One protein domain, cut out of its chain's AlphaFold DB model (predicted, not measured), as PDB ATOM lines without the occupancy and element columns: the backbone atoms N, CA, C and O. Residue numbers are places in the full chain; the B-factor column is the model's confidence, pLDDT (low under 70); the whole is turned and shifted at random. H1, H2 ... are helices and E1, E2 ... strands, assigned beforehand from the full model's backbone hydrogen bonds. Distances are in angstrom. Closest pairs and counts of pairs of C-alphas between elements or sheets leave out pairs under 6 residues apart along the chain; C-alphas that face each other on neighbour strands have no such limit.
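Overview. This is residues 88 to 269 of the 869 residues of an uncharacterized protein of Betaproteobacteria bacterium (UniProt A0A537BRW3). One long antiparallel sheet of eight strands, twisted, curls like a trough round a single long helix, H1, which lies in its hollow. The far ends of E5 and E6 make an arm, of which residues 204 to 209 stick out free. The 182 printed residues run H1, then E1 to E8, with sheet order E1, E2, E3, E4, E5, E6, E7, E8; the class is mostly strand. The whole is compact, with a radius of gyration of the C-alphas of 16.9 A, yet elongated, spanning 58 by 35 by 32 A.

Along the chain. The strands are E1, residues 124 to 131; E2, 135 to 144; E3, 151 to 162; E4, 165 to 179; E5, 184 to 205, 41.6 A; E6, 208 to 228, 43.8 A; E7, 233 to 244; and E8, 250 to 262, whose last C-alpha is at (173.960, 342.180, 182.825). H1, residues 92 to 114, is 32.7 A long and begins at C-alpha 92, (160.991, 329.307, 172.982).

Arrangement. The strands form a meander, each the antiparallel neighbour of the one before; E1 and E8 are its edge strands. In the hairpin E5 and E6, N 190 and O 223 are within hydrogen-bond range at 2.8 A. In the hairpin E1 and E2, N 126 and O 142 are 2.8 A apart. E5 bends by 117 degrees at residue 187. H1 is on the sheet; its closest C-alphas to E8 are Thr 92 and Val 253, 6.6 A, and to E1 Val 110 and Asp 130, 7.6 A. H1 has a kink of 30 degrees near residue 108, and 13 of its 19 O i to N i+4 pairs are within range. E1 and E8 are apart.

Size, cuts and confidence. The C-alphas farthest apart, of Ala 121 and Gly 206, are 61.3 A apart. The printed part has no cut and no long link. Mean pLDDT of the printed part is 78.8; residues 88 to 94, 106 to 123, 163 to 164 and 200 to 215 are under 70.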
ATOM      1  N   PRO A  88     153.591 329.371 183.033       42.00
ATOM      2  CA  PRO A  88     154.177 329.802 181.775       42.00
ATOM      3  C   PRO A  88     154.089 328.697 180.713       42.00
ATOM      4  O   PRO A  88     154.838 327.724 180.774       42.00
ATOM      5  N   THR A  89     153.250 328.852 179.687       50.91
ATOM      6  CA  THR A  89     153.485 328.146 178.424       50.91
ATOM      7  C   THR A  89     154.752 328.730 177.816       50.91
ATOM      8  O   THR A  89     154.849 329.940 177.596       50.91
ATOM      9  N   SER A  90     155.737 327.872 177.589       53.91
ATOM     10  CA  SER A  90     157.073 328.202 177.099       53.91
ATOM     11  C   SER A  90     157.033 329.086 175.853       53.91
ATOM     12  O   SER A  90     156.617 328.633 174.795       53.91
ATOM     13  N   GLY A  91     157.516 330.322 175.954       63.00
ATOM     14  CA  GLY A  91     158.066 331.004 174.788       63.00
ATOM     15  C   GLY A  91     159.443 330.419 174.521       63.00
ATOM     16  O   GLY A  91     160.280 330.376 175.428       63.00
ATOM     17  N   THR A  92     159.703 329.937 173.314       64.75
ATOM     18  CA  THR A  92     160.991 329.307 172.982       64.75
ATOM     19  C   THR A  92     162.166 330.283 173.061       64.75
ATOM     20  O   THR A  92     163.258 329.889 173.473       64.75
ATOM     21  N   VAL A  93     161.939 331.569 172.776       69.00
ATOM     22  CA  VAL A  93     162.950 332.630 172.932       69.00
ATOM     23  C   VAL A  93     163.246 332.906 174.411       69.00
ATOM     24  O   VAL A  93     164.401 333.091 174.789       69.00
ATOM     25  N   ALA A  94     162.230 332.850 175.280       69.06
ATOM     26  CA  ALA A  94     162.390 333.030 176.725       69.06
ATOM     27  C   ALA A  94     163.060 331.828 177.426       69.06
ATOM     28  O   ALA A  94     163.623 331.975 178.516       69.06
ATOM     29  N   LEU A  95     163.014 330.633 176.821       74.88
ATOM     30  CA  LEU A  95     163.623 329.417 177.367       74.88
ATOM     31  C   LEU A  95     165.155 329.433 177.274       74.88
ATOM     32  O   LEU A  95     165.826 329.001 178.213       74.88
ATOM     33  N   ALA A  96     165.713 329.933 176.171       76.88
ATOM     34  CA  ALA A  96     167.148 329.859 175.904       76.88
ATOM     35  C   ALA A  96     168.019 330.542 176.984       76.88
ATOM     36  O   ALA A  96     168.914 329.872 177.513       76.88
ATOM     37  N   PRO A  97     167.748 331.796 177.415       76.81
ATOM     38  CA  PRO A  97     168.503 332.430 178.498       76.81
ATOM     39  C   PRO A  97     168.434 331.665 179.823       76.81
ATOM     40  O   PRO A  97     169.410 331.622 180.572       76.81
ATOM     41  N   ARG A  98     167.291 331.032 180.122       75.69
ATOM     42  CA  ARG A  98     167.103 330.254 181.358       75.69
ATOM     43  C   ARG A  98     167.915 328.970 181.336       75.69
ATOM     44  O   ARG A  98     168.617 328.681 182.303       75.69
ATOM     45  N   LEU A  99     167.849 328.233 180.228       76.88
ATOM     46  CA  LEU A  99     168.622 327.009 180.051       76.88
ATOM     47  C   LEU A  99     170.124 327.298 180.140       76.88
ATOM     48  O   LEU A  99     170.835 326.617 180.879       76.88
ATOM     49  N   ASN A 100     170.591 328.355 179.467       81.69
ATOM     50  CA  ASN A 100     171.995 328.750 179.529       81.69
ATOM     51  C   ASN A 100     172.435 329.125 180.955       81.69
ATOM     52  O   ASN A 100     173.520 328.747 181.396       81.69
ATOM     53  N   ARG A 101     171.571 329.809 181.717       77.88
ATOM     54  CA  ARG A 101     171.854 330.171 183.110       77.88
ATOM     55  C   ARG A 101     172.004 328.955 184.018       77.88
ATOM     56  O   ARG A 101     172.963 328.900 184.778       77.88
ATOM     57  N   TYR A 102     171.118 327.961 183.925       75.25
ATOM     58  CA  TYR A 102     171.231 326.745 184.745       75.25
ATOM     59  C   TYR A 102     172.552 326.007 184.515       75.25
ATOM     60  O   TYR A 102     173.181 325.522 185.461       75.25
ATOM     61  N   VAL A 103     172.999 325.960 183.262       73.69
ATOM     62  CA  VAL A 103     174.273 325.347 182.880       73.69
ATOM     63  C   VAL A 103     175.443 326.176 183.402       73.69
ATOM     64  O   VAL A 103     176.373 325.614 183.976       73.69
ATOM     65  N   ARG A 104     175.385 327.507 183.281       75.06
ATOM     66  CA  ARG A 104     176.400 328.412 183.840       75.06
ATOM     67  C   ARG A 104     176.537 328.264 185.351       75.06
ATOM     68  O   ARG A 104     177.658 328.133 185.834       75.06
ATOM     69  N   ASP A 105     175.427 328.235 186.082       71.62
ATOM     70  CA  ASP A 105     175.431 328.060 187.536       71.62
ATOM     71  C   ASP A 105     176.081 326.727 187.928       71.62
ATOM     72  O   ASP A 105     176.828 326.654 188.906       71.62
ATOM     73  N   ALA A 106     175.811 325.658 187.170       68.44
ATOM     74  CA  ALA A 106     176.462 324.366 187.363       68.44
ATOM     75  C   ALA A 106     177.969 324.429 187.060       68.44
ATOM     76  O   ALA A 106     178.769 323.923 187.844       68.44
ATOM     77  N   LEU A 107     178.369 325.105 185.981       68.62
ATOM     78  CA  LEU A 107     179.774 325.258 185.600       68.62
ATOM     79  C   LEU A 107     180.579 326.076 186.606       68.62
ATOM     80  O   LEU A 107     181.697 325.689 186.926       68.62
ATOM     81  N   GLN A 108     180.027 327.163 187.147       68.94
ATOM     82  CA  GLN A 108     180.716 327.988 188.145       68.94
ATOM     83  C   GLN A 108     181.086 327.194 189.407       68.94
ATOM     84  O   GLN A 108     182.154 327.413 189.980       68.94
ATOM     85  N   ARG A 109     180.243 326.242 189.829       67.00
ATOM     86  CA  ARG A 109     180.516 325.392 191.002       67.00
ATOM     87  C   ARG A 109     181.647 324.389 190.769       67.00
ATOM     88  O   ARG A 109     182.371 324.062 191.708       67.00
ATOM     89  N   VAL A 110     181.831 323.954 189.524       62.25
ATOM     90  CA  VAL A 110     182.877 323.000 189.127       62.25
ATOM     91  C   VAL A 110     184.180 323.714 188.743       62.25
ATOM     92  O   VAL A 110     185.263 323.238 189.080       62.25
ATOM     93  N   ALA A 111     184.110 324.902 188.135       60.53
ATOM     94  CA  ALA A 111     185.265 325.692 187.693       60.53
ATOM     95  C   ALA A 111     186.284 325.970 188.816       60.53
ATOM     96  O   ALA A 111     187.489 325.845 188.600       60.53
ATOM     97  N   GLY A 112     185.817 326.246 190.039       57.66
ATOM     98  CA  GLY A 112     186.690 326.452 191.204       57.66
ATOM     99  C   GLY A 112     187.453 325.202 191.674       57.66
ATOM    100  O   GLY A 112     188.425 325.330 192.411       57.66
ATOM    101  N   ARG A 113     187.032 323.998 191.257       58.44
ATOM    102  CA  ARG A 113     187.709 322.713 191.538       58.44
ATOM    103  C   ARG A 113     188.630 322.279 190.392       58.44
ATOM    104  O   ARG A 113     189.571 321.518 190.608       58.44
ATOM    105  N   LEU A 114     188.385 322.797 189.186       53.66
ATOM    106  CA  LEU A 114     189.228 322.599 188.007       53.66
ATOM    107  C   LEU A 114     190.514 323.446 188.077       53.66
ATOM    108  O   LEU A 114     191.563 322.990 187.628       53.66
ATOM    109  N   SER A 115     190.475 324.628 188.706       50.56
ATOM    110  CA  SER A 115     191.624 325.543 188.838       50.56
ATOM    111  C   SER A 115     192.698 325.113 189.854       50.56
ATOM    112  O   SER A 115     193.762 325.725 189.907       50.56
ATOM    113  N   SER A 116     192.461 324.060 190.649       47.56
ATOM    114  CA  SER A 116     193.381 323.594 191.701       47.56
ATOM    115  C   SER A 116     194.206 322.347 191.345       47.56
ATOM    116  O   SER A 116     194.882 321.800 192.219       47.56
ATOM    117  N   ARG A 117     194.153 321.845 190.101       54.06
ATOM    118  CA  ARG A 117     194.899 320.640 189.690       54.06
ATOM    119  C   ARG A 117     196.200 321.009 188.966       54.06
ATOM    120  O   ARG A 117     196.189 321.708 187.961       54.06
ATOM    121  N   SER A 118     197.324 320.543 189.518       43.16
ATOM    122  CA  SER A 118     198.683 320.815 189.031       43.16
ATOM    123  C   SER A 118     198.948 320.169 187.667       43.16
ATOM    124  O   SER A 118     198.578 319.016 187.442       43.16
ATOM    125  N   ALA A 119     199.621 320.920 186.794       44.34
ATOM    126  CA  ALA A 119     199.913 320.592 185.405       44.34
ATOM    127  C   ALA A 119     200.722 319.292 185.240       44.34
ATOM    128  O   ALA A 119     201.826 319.155 185.769       44.34
ATOM    129  N   VAL A 120     200.197 318.379 184.426       46.81
ATOM    130  CA  VAL A 120     200.974 317.372 183.700       46.81
ATOM    131  C   VAL A 120     200.642 317.608 182.235       46.81
ATOM    132  O   VAL A 120     199.469 317.599 181.894       46.81
ATOM    133  N   ALA A 121     201.656 317.870 181.409       45.94
ATOM    134  CA  ALA A 121     201.483 318.245 180.010       45.94
ATOM    135  C   ALA A 121     200.595 317.238 179.256       45.94
ATOM    136  O   ALA A 121     200.970 316.073 179.093       45.94
ATOM    137  N   GLY A 122     199.443 317.707 178.779       61.38
ATOM    138  CA  GLY A 122     198.457 316.910 178.053       61.38
ATOM    139  C   GLY A 122     197.110 316.867 178.774       61.38
ATOM    140  O   GLY A 122     197.048 316.766 179.993       61.38
ATOM    141  N   ALA A 123     196.031 316.963 177.991       64.56
ATOM    142  CA  ALA A 123     194.640 317.074 178.436       64.56
ATOM    143  C   ALA A 123     194.306 316.297 179.724       64.56
ATOM    144  O   ALA A 123     194.640 315.118 179.858       64.56
ATOM    145  N   PHE A 124     193.567 316.928 180.637       76.19
ATOM    146  CA  PHE A 124     193.131 316.276 181.866       76.19
ATOM    147  C   PHE A 124     191.688 315.771 181.750       76.19
ATOM    148  O   PHE A 124     190.806 316.429 181.190       76.19
ATOM    149  N   ASN A 125     191.457 314.570 182.285       79.00
ATOM    150  CA  ASN A 125     190.143 313.936 182.319       79.00
ATOM    151  C   ASN A 125     189.284 314.547 183.434       79.00
ATOM    152  O   ASN A 125     189.675 314.551 184.603       79.00
ATOM    153  N   VAL A 126     188.090 315.002 183.074       79.94
ATOM    154  CA  VAL A 126     187.033 315.430 183.990       79.94
ATOM    155  C   VAL A 126     186.077 314.257 184.174       79.94
ATOM    156  O   VAL A 126     185.551 313.736 183.196       79.94
ATOM    157  N   GLN A 127     185.886 313.823 185.417       85.25
ATOM    158  CA  GLN A 127     184.898 312.823 185.840       85.25
ATOM    159  C   GLN A 127     184.390 313.250 187.217       85.25
ATOM    160  O   GLN A 127     184.867 312.776 188.247       85.25
ATOM    161  N   GLU A 128     183.496 314.234 187.237       82.44
ATOM    162  CA  GLU A 128     183.014 314.857 188.469       82.44
ATOM    163  C   GLU A 128     181.492 314.796 188.528       82.44
ATOM    164  O   GLU A 128     180.808 315.043 187.540       82.44
ATOM    165  N   THR A 129     180.953 314.451 189.693       86.31
ATOM    166  CA  THR A 129     179.518 314.555 189.970       86.31
ATOM    167  C   THR A 129     179.331 315.599 191.051       86.31
ATOM    168  O   THR A 129     179.984 315.528 192.091       86.31
ATOM    169  N   ASP A 130     178.457 316.566 190.798       82.25
ATOM    170  CA  ASP A 130     178.132 317.627 191.743       82.25
ATOM    171  C   ASP A 130     176.636 317.608 192.059       82.25
ATOM    172  O   ASP A 130     175.802 317.247 191.220       82.25
ATOM    173  N   ASN A 131     176.296 317.989 193.287       83.94
ATOM    174  CA  ASN A 131     174.902 318.131 193.687       83.94
ATOM    175  C   ASN A 131     174.323 319.394 193.050       83.94
ATOM    176  O   ASN A 131     174.946 320.460 193.040       83.94
ATOM    177  N   CYS A 132     173.098 319.295 192.551       79.31
ATOM    178  CA  CYS A 132     172.373 320.471 192.097       79.31
ATOM    179  C   CYS A 132     171.880 321.262 193.314       79.31
ATOM    180  O   CYS A 132     171.644 320.689 194.375       79.31
ATOM    181  N   GLY A 133     171.780 322.590 193.187       72.69
ATOM    182  CA  GLY A 133     171.676 323.501 194.336       72.69
ATOM    183  C   GLY A 133     170.538 323.219 195.332       72.69
ATOM    184  O   GLY A 133     170.627 323.681 196.466       72.69
ATOM    185  N   VAL A 134     169.491 322.480 194.937       81.50
ATOM    186  CA  VAL A 134     168.412 322.016 195.828       81.50
ATOM    187  C   VAL A 134     168.430 320.491 196.010       81.50
ATOM    188  O   VAL A 134     168.454 320.022 197.145       81.50
ATOM    189  N   SER A 135     168.387 319.710 194.924       85.50
ATOM    190  CA  SER A 135     168.394 318.234 194.951       85.50
ATOM    191  C   SER A 135     168.769 317.647 193.585       85.50
ATOM    192  O   SER A 135     168.759 318.363 192.588       85.50
ATOM    193  N   GLY A 136     169.074 316.348 193.514       87.88
ATOM    194  CA  GLY A 136     169.546 315.702 192.280       87.88
ATOM    195  C   GLY A 136     171.013 316.012 191.974       87.88
ATOM    196  O   GLY A 136     171.692 316.694 192.749       87.88
ATOM    197  N   THR A 137     171.520 315.498 190.854       89.19
ATOM    198  CA  THR A 137     172.947 315.598 190.508       89.19
ATOM    199  C   THR A 137     173.174 315.960 189.046       89.19
ATOM    200  O   THR A 137     172.324 315.750 188.177       89.19
ATOM    201  N   VAL A 138     174.354 316.512 188.778       88.19
ATOM    202  CA  VAL A 138     174.900 316.675 187.432       88.19
ATOM    203  C   VAL A 138     176.270 316.011 187.375       88.19
ATOM    204  O   VAL A 138     177.132 316.263 188.218       88.19
ATOM    205  N   THR A 139     176.468 315.146 186.385       88.88
ATOM    206  CA  THR A 139     177.743 314.464 186.144       88.88
ATOM    207  C   THR A 139     178.412 315.033 184.900       88.88
ATOM    208  O   THR A 139     177.800 315.077 183.835       88.88
ATOM    209  N   PHE A 140     179.674 315.435 185.037       87.75
ATOM    210  CA  PHE A 140     180.549 315.926 183.978       87.75
ATOM    211  C   PHE A 140     181.591 314.860 183.648       87.75
ATOM    212  O   PHE A 140     182.321 314.407 184.530       87.75
ATOM    213  N   SER A 141     181.686 314.490 182.373       88.44
ATOM    214  CA  SER A 141     182.623 313.478 181.882       88.44
ATOM    215  C   SER A 141     183.266 313.916 180.565       88.44
ATOM    216  O   SER A 141     182.562 314.247 179.618       88.44
ATOM    217  N   GLY A 142     184.594 313.949 180.464       86.75
ATOM    218  CA  GLY A 142     185.271 314.360 179.228       86.75
ATOM    219  C   GLY A 142     186.717 314.783 179.438       86.75
ATOM    220  O   GLY A 142     187.327 314.442 180.449       86.75
ATOM    221  N   THR A 143     187.264 315.532 178.484       81.69
ATOM    222  CA  THR A 143     188.643 316.034 178.526       81.69
ATOM    223  C   THR A 143     188.687 317.536 178.295       81.69
ATOM    224  O   THR A 143     187.998 318.063 177.418       81.69
ATOM    225  N   LEU A 144     189.529 318.218 179.073       82.19
ATOM    226  CA  LEU A 144     189.869 319.626 178.886       82.19
ATOM    227  C   LEU A 144     191.377 319.772 178.670       82.19
ATOM    228  O   LEU A 144     192.185 319.057 179.265       82.19
ATOM    229  N   SER A 145     191.755 320.710 177.811       80.94
ATOM    230  CA  SER A 145     193.128 321.150 177.620       80.94
ATOM    231  C   SER A 145     193.609 321.876 178.875       80.94
ATOM    232  O   SER A 145     192.987 322.825 179.343       80.94
ATOM    233  N   ASP A 146     194.751 321.439 179.388       72.31
ATOM    234  CA  ASP A 146     195.484 322.050 180.496       72.31
ATOM    235  C   ASP A 146     196.079 323.425 180.141       72.31
ATOM    236  O   ASP A 146     196.242 324.269 181.017       72.31
ATOM    237  N   THR A 147     196.375 323.672 178.861       70.75
ATOM    238  CA  THR A 147     196.946 324.937 178.368       70.75
ATOM    239  C   THR A 147     195.908 325.989 177.997       70.75
ATOM    240  O   THR A 147     196.188 327.178 178.113       70.75
ATOM    241  N   THR A 148     194.724 325.581 177.534       78.06
ATOM    242  CA  THR A 148     193.697 326.507 177.013       78.06
ATOM    243  C   THR A 148     192.382 326.477 177.796       78.06
ATOM    244  O   THR A 148     191.550 327.358 177.609       78.06
ATOM    245  N   GLY A 149     192.164 325.482 178.666       76.81
ATOM    246  CA  GLY A 149     190.887 325.276 179.361       76.81
ATOM    247  C   GLY A 149     189.740 324.834 178.440       76.81
ATOM    248  O   GLY A 149     188.607 324.701 178.896       76.81
ATOM    249  N   THR A 150     190.019 324.610 177.151       85.19
ATOM    250  CA  THR A 150     189.033 324.243 176.124       85.19
ATOM    251  C   THR A 150     188.862 322.731 176.024       85.19
ATOM    252  O   THR A 150     189.758 321.968 176.384       85.19
ATOM    253  N   GLY A 151     187.719 322.266 175.531       87.00
ATOM    254  CA  GLY A 151     187.461 320.838 175.361       87.00
ATOM    255  C   GLY A 151     185.977 320.514 175.313       87.00
ATOM    256  O   GLY A 151     185.138 321.402 175.174       87.00
ATOM    257  N   THR A 152     185.640 319.228 175.393       88.81
ATOM    258  CA  THR A 152     184.246 318.765 175.327       88.81
ATOM    259  C   THR A 152     183.920 317.909 176.539       88.81
ATOM    260  O   THR A 152     184.624 316.949 176.851       88.81
ATOM    261  N   LEU A 153     182.825 318.259 177.206       88.44
ATOM    262  CA  LEU A 153     182.282 317.570 178.364       88.44
ATOM    263  C   LEU A 153     180.905 317.007 178.015       88.44
ATOM    264  O   LEU A 153     180.038 317.713 177.509       88.44
ATOM    265  N   SER A 154     180.681 315.740 178.325       90.56
ATOM    266  CA  SER A 154     179.354 315.136 178.382       90.56
ATOM    267  C   SER A 154     178.754 315.402 179.759       90.56
ATOM    268  O   SER A 154     179.381 315.125 180.784       90.56
ATOM    269  N   LEU A 155     177.549 315.959 179.768       89.75
ATOM    270  CA  LEU A 155     176.767 316.290 180.948       89.75
ATOM    271  C   LEU A 155     175.590 315.325 181.040       89.75
ATOM    272  O   LEU A 155     174.871 315.110 180.066       89.75
ATOM    273  N   THR A 156     175.364 314.768 182.221       91.12
ATOM    274  CA  THR A 156     174.135 314.029 182.530       91.12
ATOM    275  C   THR A 156     173.475 314.685 183.726       91.12
ATOM    276  O   THR A 156     174.023 314.655 184.827       91.12
ATOM    277  N   PHE A 157     172.318 315.304 183.501       89.44
ATOM    278  CA  PHE A 157     171.475 315.827 184.567       89.44
ATOM    279  C   PHE A 157     170.551 314.703 185.031       89.44
ATOM    280  O   PHE A 157     169.848 314.129 184.206       89.44
ATOM    281  N   ALA A 158     170.568 314.387 186.325       90.56
ATOM    282  CA  ALA A 158     169.703 313.382 186.932       90.56
ATOM    283  C   ALA A 158     168.762 314.074 187.924       90.56
ATOM    284  O   ALA A 158     169.146 314.347 189.068       90.56
ATOM    285  N   ALA A 159     167.557 314.416 187.454       88.56
ATOM    286  CA  ALA A 159     166.566 315.206 188.198       88.56
ATOM    287  C   ALA A 159     167.181 316.437 188.907       88.56
ATOM    288  O   ALA A 159     166.874 316.756 190.062       88.56
ATOM    289  N   CYS A 160     168.096 317.112 188.213       86.00
ATOM    290  CA  CYS A 160     168.926 318.187 188.732       86.00
ATOM    291  C   CYS A 160     168.070 319.416 189.047       86.00
ATOM    292  O   CYS A 160     167.671 320.165 188.156       86.00
ATOM    293  N   THR A 161     167.761 319.608 190.327       84.00
ATOM    294  CA  THR A 161     166.827 320.621 190.815       84.00
ATOM    295  C   THR A 161     167.574 321.849 191.329       84.00
ATOM    296  O   THR A 161     168.435 321.779 192.212       84.00
ATOM    297  N   PHE A 162     167.187 322.999 190.792       77.25
ATOM    298  CA  PHE A 162     167.601 324.339 191.187       77.25
ATOM    299  C   PHE A 162     166.458 325.042 191.939       77.25
ATOM    300  O   PHE A 162     165.359 324.504 192.085       77.25
ATOM    301  N   SER A 163     166.687 326.268 192.416       69.88
ATOM    302  CA  SER A 163     165.697 327.032 193.197       69.88
ATOM    303  C   SER A 163     164.318 327.123 192.518       69.88
ATOM    304  O   SER A 163     163.300 327.017 193.211       69.88
ATOM    305  N   LYS A 164     164.297 327.253 191.181       69.25
ATOM    306  CA  LYS A 164     163.106 327.497 190.346       69.25
ATOM    307  C   LYS A 164     162.966 326.570 189.125       69.25
ATOM    308  O   LYS A 164     162.164 326.865 188.247       69.25
ATOM    309  N   GLY A 165     163.704 325.461 189.041       75.75
ATOM    310  CA  GLY A 165     163.587 324.545 187.897       75.75
ATOM    311  C   GLY A 165     164.284 323.200 188.078       75.75
ATOM    312  O   GLY A 165     165.047 323.022 189.023       75.75
ATOM    313  N   VAL A 166     164.008 322.258 187.180       83.88
ATOM    314  CA  VAL A 166     164.583 320.910 187.123       83.88
ATOM    315  C   VAL A 166     165.090 320.657 185.708       83.88
ATOM    316  O   VAL A 166     164.360 320.889 184.744       83.88
ATOM    317  N   LEU A 167     166.320 320.167 185.591       86.50
ATOM    318  CA  LEU A 167     166.873 319.630 184.350       86.50
ATOM    319  C   LEU A 167     167.041 318.119 184.471       86.50
ATOM    320  O   LEU A 167     167.542 317.635 185.488       86.50
ATOM    321  N   ASP A 168     166.656 317.380 183.437       89.25
ATOM    322  CA  ASP A 168     166.810 315.927 183.410       89.25
ATOM    323  C   ASP A 168     167.130 315.431 181.996       89.25
ATOM    324  O   ASP A 168     166.439 315.773 181.037       89.25
ATOM    325  N   GLY A 169     168.198 314.649 181.855       89.94
ATOM    326  CA  GLY A 169     168.646 314.100 180.576       89.94
ATOM    327  C   GLY A 169     170.074 314.484 180.158       89.94
ATOM    328  O   GLY A 169     170.794 315.183 180.881       89.94
ATOM    329  N   PRO A 170     170.518 313.981 178.991       90.25
ATOM    330  CA  PRO A 170     171.883 314.150 178.510       90.25
ATOM    331  C   PRO A 170     172.088 315.467 177.748       90.25
ATOM    332  O   PRO A 170     171.218 315.928 177.004       90.25
ATOM    333  N   ALA A 171     173.289 316.026 177.867       90.88
ATOM    334  CA  ALA A 171     173.770 317.145 177.067       90.88
ATOM    335  C   ALA A 171     175.282 317.041 176.821       90.88
ATOM    336  O   ALA A 171     176.001 316.324 177.513       90.88
ATOM    337  N   THR A 172     175.793 317.795 175.858       91.31
ATOM    338  CA  THR A 172     177.225 317.938 175.593       91.31
ATOM    339  C   THR A 172     177.578 319.415 175.602       91.31
ATOM    340  O   THR A 172     176.949 320.210 174.912       91.31
ATOM    341  N   LEU A 173     178.591 319.784 176.376       90.50
ATOM    342  CA  LEU A 173     179.130 321.129 176.470       90.50
ATOM    343  C   LEU A 173     180.520 321.164 175.845       90.50
ATOM    344  O   LEU A 173     181.461 320.560 176.358       90.50
ATOM    345  N   ARG A 174     180.661 321.926 174.771       91.75
ATOM    346  CA  ARG A 174     181.949 322.312 174.208       91.75
ATOM    347  C   ARG A 174     182.364 323.658 174.794       91.75
ATOM    348  O   ARG A 174     181.573 324.596 174.785       91.75
ATOM    349  N   ILE A 175     183.581 323.746 175.314       89.12
ATOM    350  CA  ILE A 175     184.186 324.978 175.823       89.12
ATOM    351  C   ILE A 175     185.243 325.403 174.811       89.12
ATOM    352  O   ILE A 175     186.223 324.689 174.611       89.12
ATOM    353  N   ASP A 176     185.033 326.554 174.182       90.38
ATOM    354  CA  ASP A 176     185.874 327.081 173.105       90.38
ATOM    355  C   ASP A 176     186.801 328.204 173.575       90.38
ATOM    356  O   ASP A 176     187.835 328.447 172.959       90.38
ATOM    357  N   ALA A 177     186.450 328.887 174.668       88.56
ATOM    358  CA  ALA A 177     187.303 329.887 175.298       88.56
ATOM    359  C   ALA A 177     187.017 330.012 176.798       88.56
ATOM    360  O   ALA A 177     185.871 329.889 177.244       88.56
ATOM    361  N   VAL A 178     188.072 330.302 177.559       83.19
ATOM    362  CA  VAL A 178     188.045 330.555 179.003       83.19
ATOM    363  C   VAL A 178     188.862 331.812 179.291       83.19
ATOM    364  O   VAL A 178     189.946 331.994 178.738       83.19
ATOM    365  N   ASP A 179     188.357 332.677 180.165       83.06
ATOM    366  CA  ASP A 179     189.143 333.754 180.756       83.06
ATOM    367  C   ASP A 179     189.965 333.201 181.926       83.06
ATOM    368  O   ASP A 179     189.425 332.815 182.961       83.06
ATOM    369  N   PHE A 180     191.286 333.158 181.768       75.69
ATOM    370  CA  PHE A 180     192.180 332.571 182.770       75.69
ATOM    371  C   PHE A 180     192.311 333.385 184.057       75.69
ATOM    372  O   PHE A 180     192.678 332.825 185.087       75.69
ATOM    373  N   SER A 181     192.020 334.686 184.021       75.25
ATOM    374  CA  SER A 181     192.110 335.535 185.212       75.25
ATOM    375  C   SER A 181     190.984 335.249 186.207       75.25
ATOM    376  O   SER A 181     191.164 335.384 187.415       75.25
ATOM    377  N   THR A 182     189.839 334.798 185.695       74.62
ATOM    378  CA  THR A 182     188.625 334.515 186.468       74.62
ATOM    379  C   THR A 182     188.236 333.034 186.470       74.62
ATOM    380  O   THR A 182     187.378 332.629 187.253       74.62
ATOM    381  N   GLY A 183     188.851 332.214 185.610       73.81
ATOM    382  CA  GLY A 183     188.474 330.815 185.378       73.81
ATOM    383  C   GLY A 183     187.106 330.656 184.706       73.81
ATOM    384  O   GLY A 183     186.529 329.569 184.727       73.81
ATOM    385  N   PHE A 184     186.556 331.738 184.152       81.19
ATOM    386  CA  PHE A 184     185.194 331.778 183.638       81.19
ATOM    387  C   PHE A 184     185.155 331.369 182.156       81.19
ATOM    388  O   PHE A 184     185.879 331.954 181.348       81.19
ATOM    389  N   PRO A 185     184.314 330.400 181.751       84.25
ATOM    390  CA  PRO A 185     184.184 330.024 180.348       84.25
ATOM    391  C   PRO A 185     183.452 331.126 179.567       84.25
ATOM    392  O   PRO A 185     182.268 331.382 179.785       84.25
ATOM    393  N   THR A 186     184.164 331.790 178.657       88.31
ATOM    394  CA  THR A 186     183.667 332.943 177.891       88.31
ATOM    395  C   THR A 186     183.082 332.561 176.538       88.31
ATOM    396  O   THR A 186     182.359 333.362 175.959       88.31
ATOM    397  N   ASN A 187     183.340 331.359 176.023       92.19
ATOM    398  CA  ASN A 187     182.681 330.850 174.819       92.19
ATOM    399  C   ASN A 187     182.360 329.370 175.001       92.19
ATOM    400  O   ASN A 187     183.269 328.544 175.122       92.19
ATOM    401  N   THR A 188     181.074 329.037 175.045       91.00
ATOM    402  CA  THR A 188     180.605 327.661 175.209       91.00
ATOM    403  C   THR A 188     179.505 327.335 174.218       91.00
ATOM    404  O   THR A 188     178.700 328.190 173.873       91.00
ATOM    405  N   THR A 189     179.445 326.083 173.773       92.88
ATOM    406  CA  THR A 189     178.344 325.545 172.975       92.88
ATOM    407  C   THR A 189     177.760 324.328 173.682       92.88
ATOM    408  O   THR A 189     178.430 323.305 173.813       92.88
ATOM    409  N   MET A 190     176.511 324.411 174.123       91.19
ATOM    410  CA  MET A 190     175.744 323.281 174.630       91.19
ATOM    411  C   MET A 190     174.931 322.656 173.496       91.19
ATOM    412  O   MET A 190     174.303 323.363 172.717       91.19
ATOM    413  N   THR A 191     174.906 321.333 173.422       92.25
ATOM    414  CA  THR A 191     174.050 320.557 172.521       92.25
ATOM    415  C   THR A 191     173.294 319.509 173.323       92.25
ATOM    416  O   THR A 191     173.817 318.969 174.297       92.25
ATOM    417  N   PHE A 192     172.045 319.243 172.968       91.81
ATOM    418  CA  PHE A 192     171.194 318.292 173.681       91.81
ATOM    419  C   PHE A 192     170.181 317.675 172.717       91.81
ATOM    420  O   PHE A 192     169.681 318.342 171.813       91.81
ATOM    421  N   SER A 193     169.881 316.387 172.881       88.25
ATOM    422  CA  SER A 193     168.929 315.673 172.018       88.25
ATOM    423  C   SER A 193     167.537 315.569 172.637       88.25
ATOM    424  O   SER A 193     166.542 315.668 171.924       88.25
ATOM    425  N   ALA A 194     167.455 315.375 173.951       89.00
ATOM    426  CA  ALA A 194     166.199 315.212 174.675       89.00
ATOM    427  C   ALA A 194     166.383 315.619 176.144       89.00
ATOM    428  O   ALA A 194     166.353 314.785 177.047       89.00
ATOM    429  N   LEU A 195     166.624 316.910 176.368       89.69
ATOM    430  CA  LEU A 195     166.765 317.485 177.700       89.69
ATOM    431  C   LEU A 195     165.394 317.930 178.208       89.69
ATOM    432  O   LEU A 195     164.766 318.809 177.618       89.69
ATOM    433  N   GLN A 196     164.924 317.335 179.297       88.69
ATOM    434  CA  GLN A 196     163.720 317.796 179.973       88.69
ATOM    435  C   GLN A 196     164.033 319.040 180.795       88.69
ATOM    436  O   GLN A 196     164.995 319.073 181.565       88.69
ATOM    437  N   VAL A 197     163.193 320.057 180.640       83.62
ATOM    438  CA  VAL A 197     163.260 321.310 181.383       83.62
ATOM    439  C   VAL A 197     161.924 321.521 182.069       83.62
ATOM    440  O   VAL A 197     160.895 321.690 181.409       83.62
ATOM    441  N   LYS A 198     161.947 321.535 183.403       81.62
ATOM    442  CA  LYS A 198     160.787 321.887 184.218       81.62
ATOM    443  C   LYS A 198     161.030 323.190 184.953       81.62
ATOM    444  O   LYS A 198     162.065 323.343 185.589       81.62
ATOM    445  N   THR A 199     160.078 324.112 184.925       71.62
ATOM    446  CA  THR A 199     160.122 325.324 185.761       71.62
ATOM    447  C   THR A 199     159.232 325.093 186.969       71.62
ATOM    448  O   THR A 199     158.138 324.566 186.817       71.62
ATOM    449  N   LEU A 200     159.693 325.437 188.169       68.38
ATOM    450  CA  LEU A 200     158.951 325.239 189.413       68.38
ATOM    451  C   LEU A 200     158.462 326.581 189.955       68.38
ATOM    452  O   LEU A 200     159.246 327.520 190.109       68.38
ATOM    453  N   THR A 201     157.189 326.646 190.334       61.91
ATOM    454  CA  THR A 201     156.616 327.783 191.061       61.91
ATOM    455  C   THR A 201     156.065 327.315 192.398       61.91
ATOM    456  O   THR A 201     155.460 326.249 192.509       61.91
ATOM    457  N   THR A 202     156.309 328.117 193.430       62.62
ATOM    458  CA  THR A 202     155.795 327.864 194.771       62.62
ATOM    459  C   THR A 202     154.353 328.340 194.864       62.62
ATOM    460  O   THR A 202     154.053 329.496 194.581       62.62
ATOM    461  N   VAL A 203     153.477 327.434 195.274       52.97
ATOM    462  CA  VAL A 203     152.040 327.624 195.418       52.97
ATOM    463  C   VAL A 203     151.700 327.523 196.890       52.97
ATOM    464  O   VAL A 203     152.015 326.507 197.506       52.97
ATOM    465  N   THR A 204     151.057 328.547 197.448       47.94
ATOM    466  CA  THR A 204     150.563 328.508 198.827       47.94
ATOM    467  C   THR A 204     149.045 328.598 198.831       47.94
ATOM    468  O   THR A 204     148.485 329.622 198.449       47.94
ATOM    469  N   VAL A 205     148.377 327.536 199.280       42.69
ATOM    470  CA  VAL A 205     146.915 327.482 199.420       42.69
ATOM    471  C   VAL A 205     146.587 327.022 200.833       42.69
ATOM    472  O   VAL A 205     147.026 325.956 201.261       42.69
ATOM    473  N   GLY A 206     145.855 327.845 201.590       41.06
ATOM    474  CA  GLY A 206     145.416 327.494 202.948       41.06
ATOM    475  C   GLY A 206     146.550 327.145 203.924       41.06
ATOM    476  O   GLY A 206     146.366 326.290 204.780       41.06
ATOM    477  N   GLY A 207     147.733 327.754 203.772       48.88
ATOM    478  CA  GLY A 207     148.913 327.479 204.609       48.88
ATOM    479  C   GLY A 207     149.787 326.305 204.145       48.88
ATOM    480  O   GLY A 207     150.884 326.126 204.673       48.88
ATOM    481  N   PHE A 208     149.368 325.549 203.127       44.66
ATOM    482  CA  PHE A 208     150.179 324.499 202.509       44.66
ATOM    483  C   PHE A 208     150.986 325.060 201.347       44.66
ATOM    484  O   PHE A 208     150.423 325.671 200.440       44.66
ATOM    485  N   THR A 209     152.298 324.826 201.366       51.31
ATOM    486  CA  THR A 209     153.222 325.269 200.319       51.31
ATOM    487  C   THR A 209     153.671 324.077 199.473       51.31
ATOM    488  O   THR A 209     154.315 323.167 199.991       51.31
ATOM    489  N   ALA A 210     153.366 324.087 198.174       54.69
ATOM    490  CA  ALA A 210     153.781 323.070 197.206       54.69
ATOM    491  C   ALA A 210     154.574 323.703 196.052       54.69
ATOM    492  O   ALA A 210     154.229 324.780 195.576       54.69
ATOM    493  N   LYS A 211     155.633 323.039 195.573       60.62
ATOM    494  CA  LYS A 211     156.295 323.418 194.315       60.62
ATOM    495  C   LYS A 211     155.622 322.667 193.172       60.62
ATOM    496  O   LYS A 211     155.708 321.443 193.124       60.62
ATOM    497  N   ILE A 212     154.966 323.386 192.269       58.69
ATOM    498  CA  ILE A 212     154.303 322.809 191.094       58.69
ATOM    499  C   ILE A 212     155.154 323.115 189.863       58.69
ATOM    500  O   ILE A 212     155.701 324.215 189.742       58.69
ATOM    501  N   ALA A 213     155.292 322.136 188.966       57.34
ATOM    502  CA  ALA A 213     155.913 322.358 187.669       57.34
ATOM    503  C   ALA A 213     154.988 323.225 186.809       57.34
ATOM    504  O   ALA A 213     153.894 322.807 186.442       57.34
ATOM    505  N   THR A 214     155.418 324.449 186.531       56.94
ATOM    506  CA  THR A 214     154.697 325.438 185.728       56.94
ATOM    507  C   THR A 214     155.153 325.476 184.273       56.94
ATOM    508  O   THR A 214     154.542 326.144 183.451       56.94
ATOM    509  N   GLN A 215     156.200 324.724 183.945       68.81
ATOM    510  CA  GLN A 215     156.643 324.419 182.589       68.81
ATOM    511  C   GLN A 215     157.144 322.975 182.606       68.81
ATOM    512  O   GLN A 215     157.844 322.618 183.553       68.81
ATOM    513  N   ASP A 216     156.804 322.159 181.609       77.44
ATOM    514  CA  ASP A 216     157.321 320.792 181.457       77.44
ATOM    515  C   ASP A 216     157.540 320.499 179.967       77.44
ATOM    516  O   ASP A 216     156.623 320.097 179.248       77.44
ATOM    517  N   VAL A 217     158.756 320.761 179.485       82.44
ATOM    518  CA  VAL A 217     159.114 320.604 178.071       82.44
ATOM    519  C   VAL A 217     160.276 319.643 177.886       82.44
ATOM    520  O   VAL A 217     161.191 319.592 178.704       82.44
ATOM    521  N   THR A 218     160.278 318.918 176.771       87.50
ATOM    522  CA  THR A 218     161.469 318.219 176.277       87.50
ATOM    523  C   THR A 218     162.082 319.033 175.142       87.50
ATOM    524  O   THR A 218     161.401 319.325 174.160       87.50
ATOM    525  N   ALA A 219     163.358 319.386 175.261       88.88
ATOM    526  CA  ALA A 219     164.078 320.207 174.299       88.88
ATOM    527  C   ALA A 219     165.183 319.420 173.574       88.88
ATOM    528  O   ALA A 219     165.811 318.525 174.145       88.88
ATOM    529  N   SER A 220     165.444 319.789 172.324       91.94
ATOM    530  CA  SER A 220     166.597 319.376 171.523       91.94
ATOM    531  C   SER A 220     167.216 320.602 170.837       91.94
ATOM    532  O   SER A 220     166.544 321.621 170.665       91.94
ATOM    533  N   GLY A 221     168.490 320.525 170.456       92.19
ATOM    534  CA  GLY A 221     169.159 321.573 169.686       92.19
ATOM    535  C   GLY A 221     170.521 321.972 170.238       92.19
ATOM    536  O   GLY A 221     171.226 321.165 170.853       92.19
ATOM    537  N   SER A 222     170.903 323.221 169.972       92.06
ATOM    538  CA  SER A 222     172.175 323.806 170.380       92.06
ATOM    539  C   SER A 222     172.021 325.250 170.856       92.06
ATOM    540  O   SER A 222     171.220 326.019 170.327       92.06
ATOM    541  N   LEU A 223     172.818 325.620 171.857       92.31
ATOM    542  CA  LEU A 223     172.944 326.976 172.380       92.31
ATOM    543  C   LEU A 223     174.419 327.327 172.530       92.31
ATOM    544  O   LEU A 223     175.149 326.627 173.226       92.31
ATOM    545  N   GLN A 224     174.851 328.416 171.913       94.00
ATOM    546  CA  GLN A 224     176.175 328.989 172.071       94.00
ATOM    547  C   GLN A 224     176.101 330.259 172.919       94.00
ATOM    548  O   GLN A 224     175.344 331.170 172.612       94.00
ATOM    549  N   SER A 225     176.910 330.325 173.969       92.81
ATOM    550  CA  SER A 225     177.020 331.455 174.888       92.81
ATOM    551  C   SER A 225     178.397 332.092 174.742       92.81
ATOM    552  O   SER A 225     179.401 331.466 175.081       92.81
ATOM    553  N   GLN A 226     178.449 333.344 174.293       94.31
ATOM    554  CA  GLN A 226     179.670 334.141 174.179       94.31
ATOM    555  C   GLN A 226     179.606 335.339 175.126       94.31
ATOM    556  O   GLN A 226     178.790 336.236 174.952       94.31
ATOM    557  N   VAL A 227     180.471 335.364 176.134       91.38
ATOM    558  CA  VAL A 227     180.479 336.369 177.198       91.38
ATOM    559  C   VAL A 227     181.683 337.290 177.047       91.38
ATOM    560  O   VAL A 227     182.831 336.849 177.068       91.38
ATOM    561  N   THR A 228     181.418 338.592 176.975       93.62
ATOM    562  CA  THR A 228     182.425 339.655 177.024       93.62
ATOM    563  C   THR A 228     182.452 340.254 178.426       93.62
ATOM    564  O   THR A 228     181.634 341.106 178.775       93.62
ATOM    565  N   LEU A 229     183.410 339.814 179.247       88.25
ATOM    566  CA  LEU A 229     183.511 340.212 180.658       88.25
ATOM    567  C   LEU A 229     183.691 341.728 180.850       88.25
ATOM    568  O   LEU A 229     183.147 342.285 181.797       88.25
ATOM    569  N   ALA A 230     184.404 342.402 179.939       88.31
ATOM    570  CA  ALA A 230     184.682 343.839 180.028       88.31
ATOM    571  C   ALA A 230     183.418 344.714 179.963       88.31
ATOM    572  O   ALA A 230     183.384 345.789 180.556       88.31
ATOM    573  N   THR A 231     182.387 344.254 179.254       90.94
ATOM    574  CA  THR A 231     181.125 344.984 179.083       90.94
ATOM    575  C   THR A 231     179.962 344.340 179.836       90.94
ATOM    576  O   THR A 231     178.880 344.905 179.856       90.94
ATOM    577  N   ASN A 232     180.164 343.186 180.487       91.50
ATOM    578  CA  ASN A 232     179.091 342.338 181.030       91.50
ATOM    579  C   ASN A 232     178.044 341.919 179.977       91.50
ATOM    580  O   ASN A 232     176.885 341.675 180.319       91.50
ATOM    581  N   HIS A 233     178.450 341.824 178.707       92.94
ATOM    582  CA  HIS A 233     177.564 341.421 177.617       92.94
ATOM    583  C   HIS A 233     177.665 339.921 177.367       92.94
ATOM    584  O   HIS A 233     178.755 339.343 177.370       92.94
ATOM    585  N   GLU A 234     176.535 339.307 177.067       92.25
ATOM    586  CA  GLU A 234     176.447 337.930 176.617       92.25
ATOM    587  C   GLU A 234     175.664 337.855 175.313       92.25
ATOM    588  O   GLU A 234     174.498 338.235 175.266       92.25
ATOM    589  N   LEU A 235     176.287 337.306 174.276       93.44
ATOM    590  CA  LEU A 235     175.611 336.893 173.058       93.44
ATOM    591  C   LEU A 235     175.235 335.414 173.187       93.44
ATOM    592  O   LEU A 235     176.107 334.546 173.261       93.44
ATOM    593  N   LEU A 236     173.936 335.136 173.214       91.94
ATOM    594  CA  LEU A 236     173.374 333.795 173.219       91.94
ATOM    595  C   LEU A 236     172.759 333.506 171.850       91.94
ATOM    596  O   LEU A 236     171.808 334.174 171.444       91.94
ATOM    597  N   SER A 237     173.281 332.508 171.148       93.38
ATOM    598  CA  SER A 237     172.804 332.126 169.821       93.38
ATOM    599  C   SER A 237     172.499 330.638 169.711       93.38
ATOM    600  O   SER A 237     172.971 329.840 170.517       93.38
ATOM    601  N   GLY A 238     171.684 330.235 168.739       91.81
ATOM    602  CA  GLY A 238     171.455 328.813 168.489       91.81
ATOM    603  C   GLY A 238     170.123 328.461 167.847       91.81
ATOM    604  O   GLY A 238     169.450 329.290 167.234       91.81
ATOM    605  N   HIS A 239     169.773 327.186 167.990       91.62
ATOM    606  CA  HIS A 239     168.569 326.591 167.429       91.62
ATOM    607  C   HIS A 239     167.973 325.625 168.444       91.62
ATOM    608  O   HIS A 239     168.689 324.797 169.008       91.62
ATOM    609  N   LEU A 240     166.667 325.711 168.673       89.94
ATOM    610  CA  LEU A 240     165.977 324.890 169.664       89.94
ATOM    611  C   LEU A 240     164.714 324.306 169.062       89.94
ATOM    612  O   LEU A 240     163.969 325.003 168.381       89.94
ATOM    613  N   VAL A 241     164.438 323.049 169.377       90.06
ATOM    614  CA  VAL A 241     163.122 322.441 169.197       90.06
ATOM    615  C   VAL A 241     162.614 322.039 170.569       90.06
ATOM    616  O   VAL A 241     163.318 321.378 171.329       90.06
ATOM    617  N   THR A 242     161.388 322.421 170.892       86.88
ATOM    618  CA  THR A 242     160.746 322.076 172.160       86.88
ATOM    619  C   THR A 242     159.437 321.363 171.902       86.88
ATOM    620  O   THR A 242     158.647 321.785 171.059       86.88
ATOM    621  N   ARG A 243     159.186 320.309 172.674       86.00
ATOM    622  CA  ARG A 243     157.882 319.670 172.798       86.00
ATOM    623  C   ARG A 243     157.340 319.935 174.190       86.00
ATOM    624  O   ARG A 243     157.983 319.561 175.171       86.00
ATOM    625  N   ASP A 244     156.168 320.543 174.270       81.31
ATOM    626  CA  ASP A 244     155.416 320.627 175.516       81.31
ATOM    627  C   ASP A 244     154.905 319.234 175.890       81.31
ATOM    628  O   ASP A 244     154.179 318.606 175.121       81.31
ATOM    629  N   ASN A 245     155.343 318.697 177.030       80.38
ATOM    630  CA  ASN A 245     155.048 317.312 177.397       80.38
ATOM    631  C   ASN A 245     153.549 317.075 177.685       80.38
ATOM    632  O   ASN A 245     153.058 316.020 177.288       80.38
ATOM    633  N   PRO A 246     152.807 318.016 178.309       74.25
ATOM    634  CA  PRO A 246     151.363 317.875 178.497       74.25
ATOM    635  C   PRO A 246     150.545 317.943 177.201       74.25
ATOM    636  O   PRO A 246     149.659 317.116 177.004       74.25
ATOM    637  N   SER A 247     150.805 318.925 176.328       72.50
ATOM    638  CA  SER A 247     149.983 319.145 175.125       72.50
ATOM    639  C   SER A 247     150.501 318.450 173.865       72.50
ATOM    640  O   SER A 247     149.773 318.341 172.882       72.50
ATOM    641  N   GLY A 248     151.758 318.007 173.858       79.31
ATOM    642  CA  GLY A 248     152.440 317.501 172.667       79.31
ATOM    643  C   GLY A 248     152.833 318.585 171.658       79.31
ATOM    644  O   GLY A 248     153.466 318.251 170.656       79.31
ATOM    645  N   LYS A 249     152.501 319.859 171.920       79.81
ATOM    646  CA  LYS A 249     152.736 320.982 171.006       79.81
ATOM    647  C   LYS A 249     154.224 321.141 170.703       79.81
ATOM    648  O   LYS A 249     155.051 321.148 171.622       79.81
ATOM    649  N   LEU A 250     154.557 321.288 169.424       83.31
ATOM    650  CA  LEU A 250     155.925 321.507 168.965       83.31
ATOM    651  C   LEU A 250     156.168 322.987 168.680       83.31
ATOM    652  O   LEU A 250     155.385 323.658 168.014       83.31
ATOM    653  N   GLN A 251     157.312 323.481 169.130       85.56
ATOM    654  CA  GLN A 251     157.828 324.788 168.744       85.56
ATOM    655  C   GLN A 251     159.283 324.644 168.320       85.56
ATOM    656  O   GLN A 251     160.000 323.747 168.776       85.56
ATOM    657  N   LYS A 252     159.723 325.533 167.438       89.12
ATOM    658  CA  LYS A 252     161.109 325.583 166.973       89.12
ATOM    659  C   LYS A 252     161.577 327.027 166.896       89.12
ATOM    660  O   LYS A 252     160.796 327.909 166.562       89.12
ATOM    661  N   VAL A 253     162.850 327.262 167.185       90.12
ATOM    662  CA  VAL A 253     163.522 328.534 166.920       90.12
ATOM    663  C   VAL A 253     164.762 328.275 166.097       90.12
ATOM    664  O   VAL A 253     165.595 327.459 166.489       90.12
ATOM    665  N   ASP A 254     164.879 328.996 164.987       91.44
ATOM    666  CA  ASP A 254     166.098 329.095 164.195       91.44
ATOM    667  C   ASP A 254     166.713 330.488 164.296       91.44
ATOM    668  O   ASP A 254     166.016 331.470 164.552       91.44
ATOM    669  N   ASN A 255     168.020 330.573 164.038       90.19
ATOM    670  CA  ASN A 255     168.772 331.828 163.976       90.19
ATOM    671  C   ASN A 255     168.567 332.690 165.228       90.19
ATOM    672  O   ASN A 255     168.491 333.918 165.131       90.19
ATOM    673  N   LEU A 256     168.439 332.044 166.394       91.25
ATOM    674  CA  LEU A 256     168.345 332.751 167.659       91.25
ATOM    675  C   LEU A 256     169.637 333.538 167.845       91.25
ATOM    676  O   LEU A 256     170.722 332.962 167.772       91.25
ATOM    677  N   ALA A 257     169.509 334.831 168.100       91.38
ATOM    678  CA  ALA A 257     170.595 335.715 168.478       91.38
ATOM    679  C   ALA A 257     170.058 336.725 169.497       91.38
ATOM    680  O   ALA A 257     169.300 337.640 169.168       91.38
ATOM    681  N   LEU A 258     170.439 336.529 170.756       91.38
ATOM    682  CA  LEU A 258     170.048 337.349 171.893       91.38
ATOM    683  C   LEU A 258     171.282 338.014 172.479       91.38
ATOM    684  O   LEU A 258     172.275 337.336 172.723       91.38
ATOM    685  N   MET A 259     171.205 339.304 172.772       91.06
ATOM    686  CA  MET A 259     172.195 339.983 173.601       91.06
ATOM    687  C   MET A 259     171.606 340.287 174.964       91.06
ATOM    688  O   MET A 259     170.513 340.839 175.084       91.06
ATOM    689  N   ILE A 260     172.326 339.855 175.989       90.81
ATOM    690  CA  ILE A 260     171.953 340.005 177.382       90.81
ATOM    691  C   ILE A 260     173.014 340.876 178.042       90.81
ATOM    692  O   ILE A 260     174.161 340.454 178.198       90.81
ATOM    693  N   ASP A 261     172.613 342.073 178.449       92.38
ATOM    694  CA  ASP A 261     173.483 343.011 179.148       92.38
ATOM    695  C   ASP A 261     173.182 342.921 180.637       92.38
ATOM    696  O   ASP A 261     172.142 343.390 181.119       92.38
ATOM    697  N   TYR A 262     174.082 342.285 181.379       90.50
ATOM    698  CA  TYR A 262     173.960 342.180 182.825       90.50
ATOM    699  C   TYR A 262     174.528 343.419 183.497       90.50
ATOM    700  O   TYR A 262     175.517 343.998 183.057       90.50
ATOM    701  N   ASN A 263     173.983 343.761 184.659       91.69
ATOM    702  CA  ASN A 263     174.644 344.725 185.534       91.69
ATOM    703  C   ASN A 263     175.995 344.202 186.061       91.69
ATOM    704  O   ASN A 263     176.904 344.982 186.328       91.69
ATOM    705  N   ASN A 264     176.107 342.883 186.242       88.44
ATOM    706  CA  ASN A 264     177.329 342.174 186.603       88.44
ATOM    707  C   ASN A 264     177.177 340.698 186.210       88.44
ATOM    708  O   ASN A 264     176.301 340.017 186.736       88.44
ATOM    709  N   VAL A 265     178.028 340.183 185.324       83.94
ATOM    710  CA  VAL A 265     177.902 338.807 184.810       83.94
ATOM    711  C   VAL A 265     178.171 337.713 185.858       83.94
ATOM    712  O   VAL A 265     177.697 336.587 185.716       83.94
ATOM    713  N   PHE A 266     178.892 338.029 186.936       81.38
ATOM    714  CA  PHE A 266     179.208 337.084 188.012       81.38
ATOM    715  C   PHE A 266     178.131 337.021 189.095       81.38
ATOM    716  O   PHE A 266     178.006 336.019 189.796       81.38
ATOM    717  N   SER A 267     177.379 338.103 189.289       82.56
ATOM    718  CA  SER A 267     176.322 338.198 190.304       82.56
ATOM    719  C   SER A 267     175.225 339.150 189.832       82.56
ATOM    720  O   SER A 267     175.079 340.249 190.380       82.56
ATOM    721  N   PRO A 268     174.486 338.771 188.779       84.62
ATOM    722  CA  PRO A 268     173.519 339.667 188.178       84.62
ATOM    723  C   PRO A 268     172.341 339.899 189.128       84.62
ATOM    724  O   PRO A 268     171.804 338.964 189.722       84.62
ATOM    725  N   SER A 269     171.929 341.157 189.269       86.06
ATOM    726  CA  SER A 269     170.699 341.546 189.963       86.06
ATOM    727  C   SER A 269     169.612 341.992 188.990       86.06
ATOM    728  O   SER A 269     168.446 341.761 189.282       86.06
TER     729      SER A 269